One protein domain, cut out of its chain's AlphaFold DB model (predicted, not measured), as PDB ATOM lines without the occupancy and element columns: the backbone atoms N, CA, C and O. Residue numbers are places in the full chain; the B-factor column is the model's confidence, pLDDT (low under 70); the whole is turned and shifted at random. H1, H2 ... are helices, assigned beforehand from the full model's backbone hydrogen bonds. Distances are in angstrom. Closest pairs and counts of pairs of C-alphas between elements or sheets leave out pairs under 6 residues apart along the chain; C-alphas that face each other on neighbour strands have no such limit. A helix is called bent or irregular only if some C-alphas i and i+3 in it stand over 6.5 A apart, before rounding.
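Overview. This is residues 154 to 224 of the 226 residues of an uncharacterized protein of Umboniibacter marinipuniceus (UniProt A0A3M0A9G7). One long helix, H3, has the shorter helix H1 side by side with its residues 200 to 211, running the opposite way, while H2 makes a corner with H1 and slants steeply to both; a long loop, residues 178 to 198, leads from H2 back to H3. Beyond this small body, residues 213 to 224, of which 213 to 222 belong to H3, stick out as a free arm. The printed part has 71 residues with three named helices, in the order H1, H2, H3, and no named strand; the class is all helix. The whole is only just compact, close to loose, with a radius of gyration of the C-alphas of 12.9 A, and its C-alphas span 40 by 27 by 20 A.

Along the chain. H3, the longest helix, holds residues 199 to 222 and measures 34.9 A from first to last C-alpha; C-alpha 199 is at (103.247, 104.647, 100.660) and C-alpha 222 at (119.703, 105.226, 131.434). H1 holds residues 154 to 165, 16.1 A long, and begins with C-alpha 154 at (120.291, 106.666, 109.766). H2 holds residues 167 to 177, 16.0 A long. No helix is bent or irregular.

Arrangement. H3 touches H1 with residues 200 to 211 alone, in 11 pairs of C-alphas within 8 A. Their closest C-alphas, those of Ser 155 and Ile 207, are 5.6 A apart. The two run opposite ways at a shallow tilt of 20 degrees. H3 only just touches H2, with 3 pairs of C-alphas within 8 A and with its residues 200 to 201 alone; the closest C-alphas, those of Leu 173 and Leu 201, are 7.0 A apart. These two run the same way at a steep tilt of 64 degrees. H1 and H2 touch only at the corner by their link, and only just, with 3 pairs; the closest C-alphas, those of Leu 163 and Asn 169, are 5.4 A apart. They run opposite ways at a steep tilt of 63 degrees. In H1 and H3 every O i to N i+4 pair is within hydrogen-bond range; in H2 6 of 7 are.

Size, cuts and confidence. The two C-alphas farthest apart, those of Lys 168 and Glu 224, are 40.8 A apart. Without residues 213 to 224, which stand free, the body of 59 residues spans 28 by 22 by 20 A. The link H1 to H2 is tight, with 1 residue, and the link H2 to H3 is long, with 21. The printed part has no cut. Its mean pLDDT is 82.3, and residues 188 to 197 are under 70.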
ATOM      1  N   ASN A 154     120.716 107.367 110.978       88.38
ATOM      2  CA  ASN A 154     120.291 106.666 109.766       88.38
ATOM      3  C   ASN A 154     118.810 106.916 109.446       88.38
ATOM      4  O   ASN A 154     118.499 107.282 108.312       88.38
ATOM      5  N   SER A 155     117.911 106.827 110.430       84.94
ATOM      6  CA  SER A 155     116.480 107.111 110.231       84.94
ATOM      7  C   SER A 155     116.246 108.585 109.843       84.94
ATOM      8  O   SER A 155     115.435 108.893 108.971       84.94
ATOM      9  N   LEU A 156     117.039 109.527 110.373       85.75
ATOM     10  CA  LEU A 156     116.989 110.939 109.955       85.75
ATOM     11  C   LEU A 156     117.555 111.161 108.541       85.75
ATOM     12  O   LEU A 156     117.102 112.047 107.809       85.75
ATOM     13  N   MET A 157     118.548 110.375 108.125       87.38
ATOM     14  CA  MET A 157     119.057 110.387 106.753       87.38
ATOM     15  C   MET A 157     118.022 109.826 105.778       87.38
ATOM     16  O   MET A 157     117.832 110.409 104.711       87.38
ATOM     17  N   GLN A 158     117.322 108.756 106.153       89.38
ATOM     18  CA  GLN A 158     116.199 108.215 105.388       89.38
ATOM     19  C   GLN A 158     115.084 109.254 105.250       89.38
ATOM     20  O   GLN A 158     114.612 109.478 104.139       89.38
ATOM     21  N   LEU A 159     114.744 109.987 106.319       88.81
ATOM     22  CA  LEU A 159     113.777 111.088 106.246       88.81
ATOM     23  C   LEU A 159     114.208 112.167 105.245       88.81
ATOM     24  O   LEU A 159     113.418 112.616 104.412       88.81
ATOM     25  N   ASN A 160     115.479 112.573 105.299       88.19
ATOM     26  CA  ASN A 160     116.029 113.541 104.352       88.19
ATOM     27  C   ASN A 160     115.995 113.029 102.909       88.19
ATOM     28  O   ASN A 160     115.733 113.810 101.997       88.19
ATOM     29  N   GLN A 161     116.243 111.740 102.682       89.75
ATOM     30  CA  GLN A 161     116.136 111.134 101.356       89.75
ATOM     31  C   GLN A 161     114.682 111.098 100.884       89.75
ATOM     32  O   GLN A 161     114.396 111.567  99.786       89.75
ATOM     33  N   LEU A 162     113.758 110.640 101.729       89.50
ATOM     34  CA  LEU A 162     112.326 110.600 101.440       89.50
ATOM     35  C   LEU A 162     111.808 111.978 101.002       89.50
ATOM     36  O   LEU A 162     111.123 112.096  99.988       89.50
ATOM     37  N   LEU A 163     112.199 113.033 101.716       86.56
ATOM     38  CA  LEU A 163     111.802 114.414 101.430       86.56
ATOM     39  C   LEU A 163     112.602 115.071 100.298       86.56
ATOM     40  O   LEU A 163     112.091 115.955  99.611       86.56
ATOM     41  N   GLY A 164     113.853 114.659 100.097       83.00
ATOM     42  CA  GLY A 164     114.747 115.192  99.070       83.00
ATOM     43  C   GLY A 164     114.538 114.588  97.680       83.00
ATOM     44  O   GLY A 164     114.904 115.220  96.688       83.00
ATOM     45  N   ASN A 165     113.943 113.395  97.595       85.62
ATOM     46  CA  ASN A 165     113.723 112.675  96.339       85.62
ATOM     47  C   ASN A 165     112.680 113.353  95.433       85.62
ATOM     48  O   ASN A 165     112.864 113.400  94.216       85.62
ATOM     49  N   ASP A 166     111.607 113.898  96.008       89.44
ATOM     50  CA  ASP A 166     110.607 114.699  95.297       89.44
ATOM     51  C   ASP A 166     110.151 115.850  96.209       89.44
ATOM     52  O   ASP A 166     109.641 115.584  97.299       89.44
ATOM     53  N   PRO A 167     110.267 117.127  95.790       88.31
ATOM     54  CA  PRO A 167     109.796 118.251  96.596       88.31
ATOM     55  C   PRO A 167     108.316 118.140  96.989       88.31
ATOM     56  O   PRO A 167     107.937 118.680  98.026       88.31
ATOM     57  N   LYS A 168     107.474 117.436  96.213       92.44
ATOM     58  CA  LYS A 168     106.064 117.187  96.560       92.44
ATOM     59  C   LYS A 168     105.907 116.416  97.865       92.44
ATOM     60  O   LYS A 168     104.918 116.636  98.555       92.44
ATOM     61  N   ASN A 169     106.869 115.565  98.220       91.31
ATOM     62  CA  ASN A 169     106.801 114.760  99.436       91.31
ATOM     63  C   ASN A 169     106.738 115.649 100.678       91.31
ATOM     64  O   ASN A 169     105.923 115.395 101.559       91.31
ATOM     65  N   LEU A 170     107.504 116.746 100.707       89.62
ATOM     66  CA  LEU A 170     107.451 117.711 101.805       89.62
ATOM     67  C   LEU A 170     106.069 118.352 101.944       89.62
ATOM     68  O   LEU A 170     105.547 118.434 103.052       89.62
ATOM     69  N   PHE A 171     105.459 118.776 100.835       88.75
ATOM     70  CA  PHE A 171     104.127 119.385 100.862       88.75
ATOM     71  C   PHE A 171     103.043 118.378 101.253       88.75
ATOM     72  O   PHE A 171     102.172 118.700 102.057       88.75
ATOM     73  N   ASN A 172     103.101 117.162 100.711       88.38
ATOM     74  CA  ASN A 172     102.139 116.105 101.014       88.38
ATOM     75  C   ASN A 172     102.216 115.700 102.487       88.38
ATOM     76  O   ASN A 172     101.185 115.645 103.153       88.38
ATOM     77  N   LEU A 173     103.429 115.502 103.011       88.25
ATOM     78  CA  LEU A 173     103.638 115.187 104.420       88.25
ATOM     79  C   LEU A 173     103.201 116.339 105.319       88.25
ATOM     80  O   LEU A 173     102.438 116.096 106.245       88.25
ATOM     81  N   PHE A 174     103.582 117.586 105.020       87.62
ATOM     82  CA  PHE A 174     103.136 118.752 105.790       87.62
ATOM     83  C   PHE A 174     101.604 118.842 105.858       87.62
ATOM     84  O   PHE A 174     101.041 119.045 106.930       87.62
ATOM     85  N   ASN A 175     100.916 118.636 104.730       85.00
ATOM     86  CA  ASN A 175      99.454 118.649 104.680       85.00
ATOM     87  C   ASN A 175      98.822 117.492 105.467       85.00
ATOM     88  O   ASN A 175      97.749 117.665 106.038       85.00
ATOM     89  N   ALA A 176      99.465 116.324 105.487       84.12
ATOM     90  CA  ALA A 176      98.961 115.141 106.173       84.12
ATOM     91  C   ALA A 176      99.178 115.193 107.693       84.12
ATOM     92  O   ALA A 176      98.283 114.824 108.450       84.12
ATOM     93  N   VAL A 177     100.348 115.654 108.145       82.12
ATOM     94  CA  VAL A 177     100.718 115.690 109.574       82.12
ATOM     95  C   VAL A 177     100.391 117.027 110.241       82.12
ATOM     96  O   VAL A 177     100.393 117.121 111.465       82.12
ATOM     97  N   GLY A 178     100.100 118.064 109.451       81.69
ATOM     98  CA  GLY A 178      99.682 119.388 109.921       81.69
ATOM     99  C   GLY A 178     100.802 120.252 110.506       81.69
ATOM    100  O   GLY A 178     100.526 121.326 111.035       81.69
ATOM    101  N   THR A 179     102.052 119.801 110.428       84.69
ATOM    102  CA  THR A 179     103.229 120.516 110.934       84.69
ATOM    103  C   THR A 179     104.463 120.188 110.092       84.69
ATOM    104  O   THR A 179     104.398 119.406 109.142       84.69
ATOM    105  N   ASN A 180     105.596 120.805 110.421       85.69
ATOM    106  CA  ASN A 180     106.884 120.541 109.801       85.69
ATOM    107  C   ASN A 180     107.286 119.056 109.976       85.69
ATOM    108  O   ASN A 180     107.549 118.638 111.104       85.69
ATOM    109  N   PRO A 181     107.405 118.258 108.893       84.69
ATOM    110  CA  PRO A 181     107.704 116.826 108.992       84.69
ATOM    111  C   PRO A 181     109.076 116.493 109.597       84.69
ATOM    112  O   PRO A 181     109.303 115.348 109.983       84.69
ATOM    113  N   PHE A 182     109.985 117.470 109.679       85.12
ATOM    114  CA  PHE A 182     111.285 117.325 110.340       85.12
ATOM    115  C   PHE A 182     111.217 117.490 111.865       85.12
ATOM    116  O   PHE A 182     112.126 117.055 112.568       85.12
ATOM    117  N   GLU A 183     110.156 118.100 112.393       83.50
ATOM    118  CA  GLU A 183     109.962 118.305 113.830       83.50
ATOM    119  C   GLU A 183     109.239 117.102 114.433       83.50
ATOM    120  O   GLU A 183     108.091 117.200 114.859       83.50
ATOM    121  N   ILE A 184     109.917 115.949 114.457       81.50
ATOM    122  CA  ILE A 184     109.373 114.657 114.919       81.50
ATOM    123  C   ILE A 184     108.716 114.772 116.305       81.50
ATOM    124  O   ILE A 184     107.702 114.131 116.578       81.50
ATOM    125  N   GLN A 185     109.239 115.642 117.170       73.19
ATOM    126  CA  GLN A 185     108.683 115.912 118.492       73.19
ATOM    127  C   GLN A 185     107.281 116.526 118.488       73.19
ATOM    128  O   GLN A 185     106.520 116.311 119.433       73.19
ATOM    129  N   ASN A 186     106.933 117.234 117.417       74.19
ATOM    130  CA  ASN A 186     105.650 117.900 117.226       74.19
ATOM    131  C   ASN A 186     104.656 117.027 116.442       74.19
ATOM    132  O   ASN A 186     103.499 117.412 116.273       74.19
ATOM    133  N   ILE A 187     105.083 115.851 115.968       76.31
ATOM    134  CA  ILE A 187     104.237 114.938 115.204       76.31
ATOM    135  C   ILE A 187     103.324 114.164 116.149       76.31
ATOM    136  O   ILE A 187     103.765 113.389 117.004       76.31
ATOM    137  N   VAL A 188     102.021 114.344 115.954       65.88
ATOM    138  CA  VAL A 188     100.987 113.529 116.588       65.88
ATOM    139  C   VAL A 188     100.592 112.440 115.602       65.88
ATOM    140  O   VAL A 188      99.910 112.714 114.619       65.88
ATOM    141  N   VAL A 189     101.016 111.202 115.858       59.91
ATOM    142  CA  VAL A 189     100.546 110.046 115.083       59.91
ATOM    143  C   VAL A 189      99.066 109.824 115.427       59.91
ATOM    144  O   VAL A 189      98.753 109.570 116.595       59.91
ATOM    145  N   PRO A 190      98.124 109.942 114.473       56.94
ATOM    146  CA  PRO A 190      96.713 109.722 114.765       56.94
ATOM    147  C   PRO A 190      96.486 108.270 115.200       56.94
ATOM    148  O   PRO A 190      96.897 107.347 114.501       56.94
ATOM    149  N   ALA A 191      95.761 108.050 116.304       53.28
ATOM    150  CA  ALA A 191      95.461 106.705 116.822       53.28
ATOM    151  C   ALA A 191      94.735 105.788 115.809       53.28
ATOM    152  O   ALA A 191      94.750 104.570 115.960       53.28
ATOM    153  N   ASN A 192      94.120 106.378 114.778       50.16
ATOM    154  CA  ASN A 192      93.375 105.695 113.719       50.16
ATOM    155  C   ASN A 192      94.061 105.791 112.345       50.16
ATOM    156  O   ASN A 192      93.379 105.667 111.329       50.16
ATOM    157  N   PHE A 193      95.370 106.060 112.278       54.56
ATOM    158  CA  PHE A 193      96.088 105.956 111.011       54.56
ATOM    159  C   PHE A 193      96.110 104.482 110.577       54.56
ATOM    160  O   PHE A 193      96.905 103.674 111.052       54.56
ATOM    161  N   THR A 194      95.169 104.110 109.711       52.38
ATOM    162  CA  THR A 194      95.134 102.798 109.071       52.38
ATOM    163  C   THR A 194      96.207 102.761 107.990       52.38
ATOM    164  O   THR A 194      96.050 103.343 106.922       52.38
ATOM    165  N   ASN A 195      97.293 102.080 108.344       55.97
ATOM    166  CA  ASN A 195      98.554 101.762 107.664       55.97
ATOM    167  C   ASN A 195      98.595 101.478 106.140       55.97
ATOM    168  O   ASN A 195      99.634 101.011 105.685       55.97
ATOM    169  N   GLU A 196      97.555 101.676 105.325       55.59
ATOM    170  CA  GLU A 196      97.453 100.883 104.082       55.59
ATOM    171  C   GLU A 196      97.395 101.631 102.740       55.59
ATOM    172  O   GLU A 196      97.660 100.992 101.724       55.59
ATOM    173  N   GLU A 197      97.123 102.940 102.667       67.19
ATOM    174  CA  GLU A 197      96.810 103.547 101.351       67.19
ATOM    175  C   GLU A 197      97.849 104.520 100.771       67.19
ATOM    176  O   GLU A 197      97.938 104.627  99.546       67.19
ATOM    177  N   ASP A 198      98.670 105.192 101.588       82.88
ATOM    178  CA  ASP A 198      99.695 106.125 101.092       82.88
ATOM    179  C   ASP A 198     101.115 105.634 101.438       82.88
ATOM    180  O   ASP A 198     101.538 105.756 102.593       82.88
ATOM    181  N   PRO A 199     101.877 105.114 100.453       87.75
ATOM    182  CA  PRO A 199     103.247 104.647 100.660       87.75
ATOM    183  C   PRO A 199     104.170 105.695 101.293       87.75
ATOM    184  O   PRO A 199     105.035 105.333 102.085       87.75
ATOM    185  N   LEU A 200     103.968 106.984 100.989       89.19
ATOM    186  CA  LEU A 200     104.768 108.073 101.550       89.19
ATOM    187  C   LEU A 200     104.527 108.215 103.056       89.19
ATOM    188  O   LEU A 200     105.475 108.401 103.817       89.19
ATOM    189  N   LEU A 201     103.267 108.118 103.492       86.56
ATOM    190  CA  LEU A 201     102.919 108.216 104.911       86.56
ATOM    191  C   LEU A 201     103.345 106.970 105.685       86.56
ATOM    192  O   LEU A 201     103.798 107.097 106.818       86.56
ATOM    193  N   VAL A 202     103.251 105.784 105.076       86.81
ATOM    194  CA  VAL A 202     103.728 104.534 105.688       86.81
ATOM    195  C   VAL A 202     105.233 104.595 105.940       86.81
ATOM    196  O   VAL A 202     105.674 104.330 107.057       86.81
ATOM    197  N   GLU A 203     106.017 104.993 104.937       90.06
ATOM    198  CA  GLU A 203     107.468 105.132 105.079       90.06
ATOM    199  C   GLU A 203     107.826 106.214 106.110       90.06
ATOM    200  O   GLU A 203     108.640 105.982 107.002       90.06
ATOM    201  N   TYR A 204     107.147 107.366 106.061       90.31
ATOM    202  CA  TYR A 204     107.351 108.455 107.013       90.31
ATOM    203  C   TYR A 204     107.065 108.049 108.467       90.31
ATOM    204  O   TYR A 204     107.894 108.290 109.345       90.31
ATOM    205  N   PHE A 205     105.918 107.419 108.744       87.75
ATOM    206  CA  PHE A 205     105.581 106.993 110.104       87.75
ATOM    207  C   PHE A 205     106.443 105.823 110.586       87.75
ATOM    208  O   PHE A 205     106.709 105.739 111.784       87.75
ATOM    209  N   GLY A 206     106.934 104.966 109.681       88.38
ATOM    210  CA  GLY A 206     107.969 103.980 109.995       88.38
ATOM    211  C   GLY A 206     109.225 104.648 110.558       88.38
ATOM    212  O   GLY A 206     109.634 104.342 111.676       88.38
ATOM    213  N   ILE A 207     109.748 105.650 109.848       89.44
ATOM    214  CA  ILE A 207     110.916 106.431 110.278       89.44
ATOM    215  C   ILE A 207     110.660 107.151 111.613       89.44
ATOM    216  O   ILE A 207     111.509 107.140 112.504       89.44
ATOM    217  N   VAL A 208     109.488 107.775 111.785       87.69
ATOM    218  CA  VAL A 208     109.117 108.457 113.040       87.69
ATOM    219  C   VAL A 208     109.095 107.481 114.219       87.69
ATOM    220  O   VAL A 208     109.614 107.810 115.287       87.69
ATOM    221  N   ASN A 209     108.526 106.288 114.035       87.12
ATOM    222  CA  ASN A 209     108.469 105.271 115.081       87.12
ATOM    223  C   ASN A 209     109.863 104.762 115.456       87.12
ATOM    224  O   ASN A 209     110.152 104.684 116.645       87.12
ATOM    225  N   GLU A 210     110.736 104.502 114.478       89.38
ATOM    226  CA  GLU A 210     112.130 104.112 114.740       89.38
ATOM    227  C   GLU A 210     112.874 105.164 115.568       89.38
ATOM    228  O   GLU A 210     113.623 104.833 116.485       89.38
ATOM    229  N   VAL A 211     112.668 106.453 115.276       88.56
ATOM    230  CA  VAL A 211     113.276 107.532 116.061       88.56
ATOM    231  C   VAL A 211     112.713 107.549 117.484       88.56
ATOM    232  O   VAL A 211     113.483 107.624 118.437       88.56
ATOM    233  N   ILE A 212     111.388 107.463 117.652       87.38
ATOM    234  CA  ILE A 212     110.740 107.462 118.977       87.38
ATOM    235  C   ILE A 212     111.183 106.254 119.817       87.38
ATOM    236  O   ILE A 212     111.429 106.408 121.014       87.38
ATOM    237  N   GLU A 213     111.305 105.076 119.208       89.12
ATOM    238  CA  GLU A 213     111.733 103.849 119.882       89.12
ATOM    239  C   GLU A 213     113.146 103.989 120.457       89.12
ATOM    240  O   GLU A 213     113.363 103.644 121.615       89.12
ATOM    241  N   GLN A 214     114.076 104.619 119.733       90.81
ATOM    242  CA  GLN A 214     115.429 104.875 120.241       90.81
ATOM    243  C   GLN A 214     115.443 105.754 121.502       90.81
ATOM    244  O   GLN A 214     116.201 105.490 122.438       90.81
ATOM    245  N   TYR A 215     114.588 106.781 121.569       89.69
ATOM    246  CA  TYR A 215     114.444 107.592 122.784       89.69
ATOM    247  C   TYR A 215     113.829 106.787 123.930       89.69
ATOM    248  O   TYR A 215     114.287 106.889 125.067       89.69
ATOM    249  N   TYR A 216     112.822 105.960 123.642       87.94
ATOM    250  CA  TYR A 216     112.231 105.072 124.639       87.94
ATOM    251  C   TYR A 216     113.265 104.087 125.209       87.94
ATOM    252  O   TYR A 216     113.394 103.973 126.428       87.94
ATOM    253  N   GLU A 217     114.056 103.434 124.355       90.56
ATOM    254  CA  GLU A 217     115.139 102.534 124.766       90.56
ATOM    255  C   GLU A 217     116.199 103.246 125.613       90.56
ATOM    256  O   GLU A 217     116.659 102.706 126.625       90.56
ATOM    257  N   PHE A 218     116.567 104.476 125.236       90.25
ATOM    258  CA  PHE A 218     117.462 105.310 126.032       90.25
ATOM    259  C   PHE A 218     116.895 105.545 127.437       90.25
ATOM    260  O   PHE A 218     117.589 105.307 128.429       90.25
ATOM    261  N   GLY A 219     115.628 105.957 127.526       86.81
ATOM    262  CA  GLY A 219     114.931 106.185 128.789       86.81
ATOM    263  C   GLY A 219     114.908 104.949 129.683       86.81
ATOM    264  O   GLY A 219     115.358 104.987 130.829       86.81
ATOM    265  N   GLN A 220     114.492 103.812 129.124       87.31
ATOM    266  CA  GLN A 220     114.460 102.530 129.828       87.31
ATOM    267  C   GLN A 220     115.826 102.128 130.387       87.31
ATOM    268  O   GLN A 220     115.903 101.523 131.453       87.31
ATOM    269  N   LYS A 221     116.912 102.426 129.670       87.06
ATOM    270  CA  LYS A 221     118.255 101.970 130.038       87.06
ATOM    271  C   LYS A 221     118.996 102.919 130.975       87.06
ATOM    272  O   LYS A 221     119.730 102.454 131.841       87.06
ATOM    273  N   TYR A 222     118.850 104.227 130.783       84.94
ATOM    274  CA  TYR A 222     119.703 105.226 131.434       84.94
ATOM    275  C   TYR A 222     118.951 106.185 132.355       84.94
ATOM    276  O   TYR A 222     119.597 106.947 133.072       84.94
ATOM    277  N   VAL A 223     117.617 106.159 132.338       80.62
ATOM    278  CA  VAL A 223     116.778 107.102 133.082       80.62
ATOM    279  C   VAL A 223     115.882 106.391 134.094       80.62
ATOM    280  O   VAL A 223     115.902 106.749 135.263       80.62
ATOM    281  N   GLU A 224     115.121 105.379 133.678       72.56
ATOM    282  CA  GLU A 224     114.123 104.711 134.534       72.56
ATOM    283  C   GLU A 224     114.710 103.623 135.454       72.56
ATOM    284  O   GLU A 224     114.048 103.170 136.384       72.56
TER     285      GLU A 224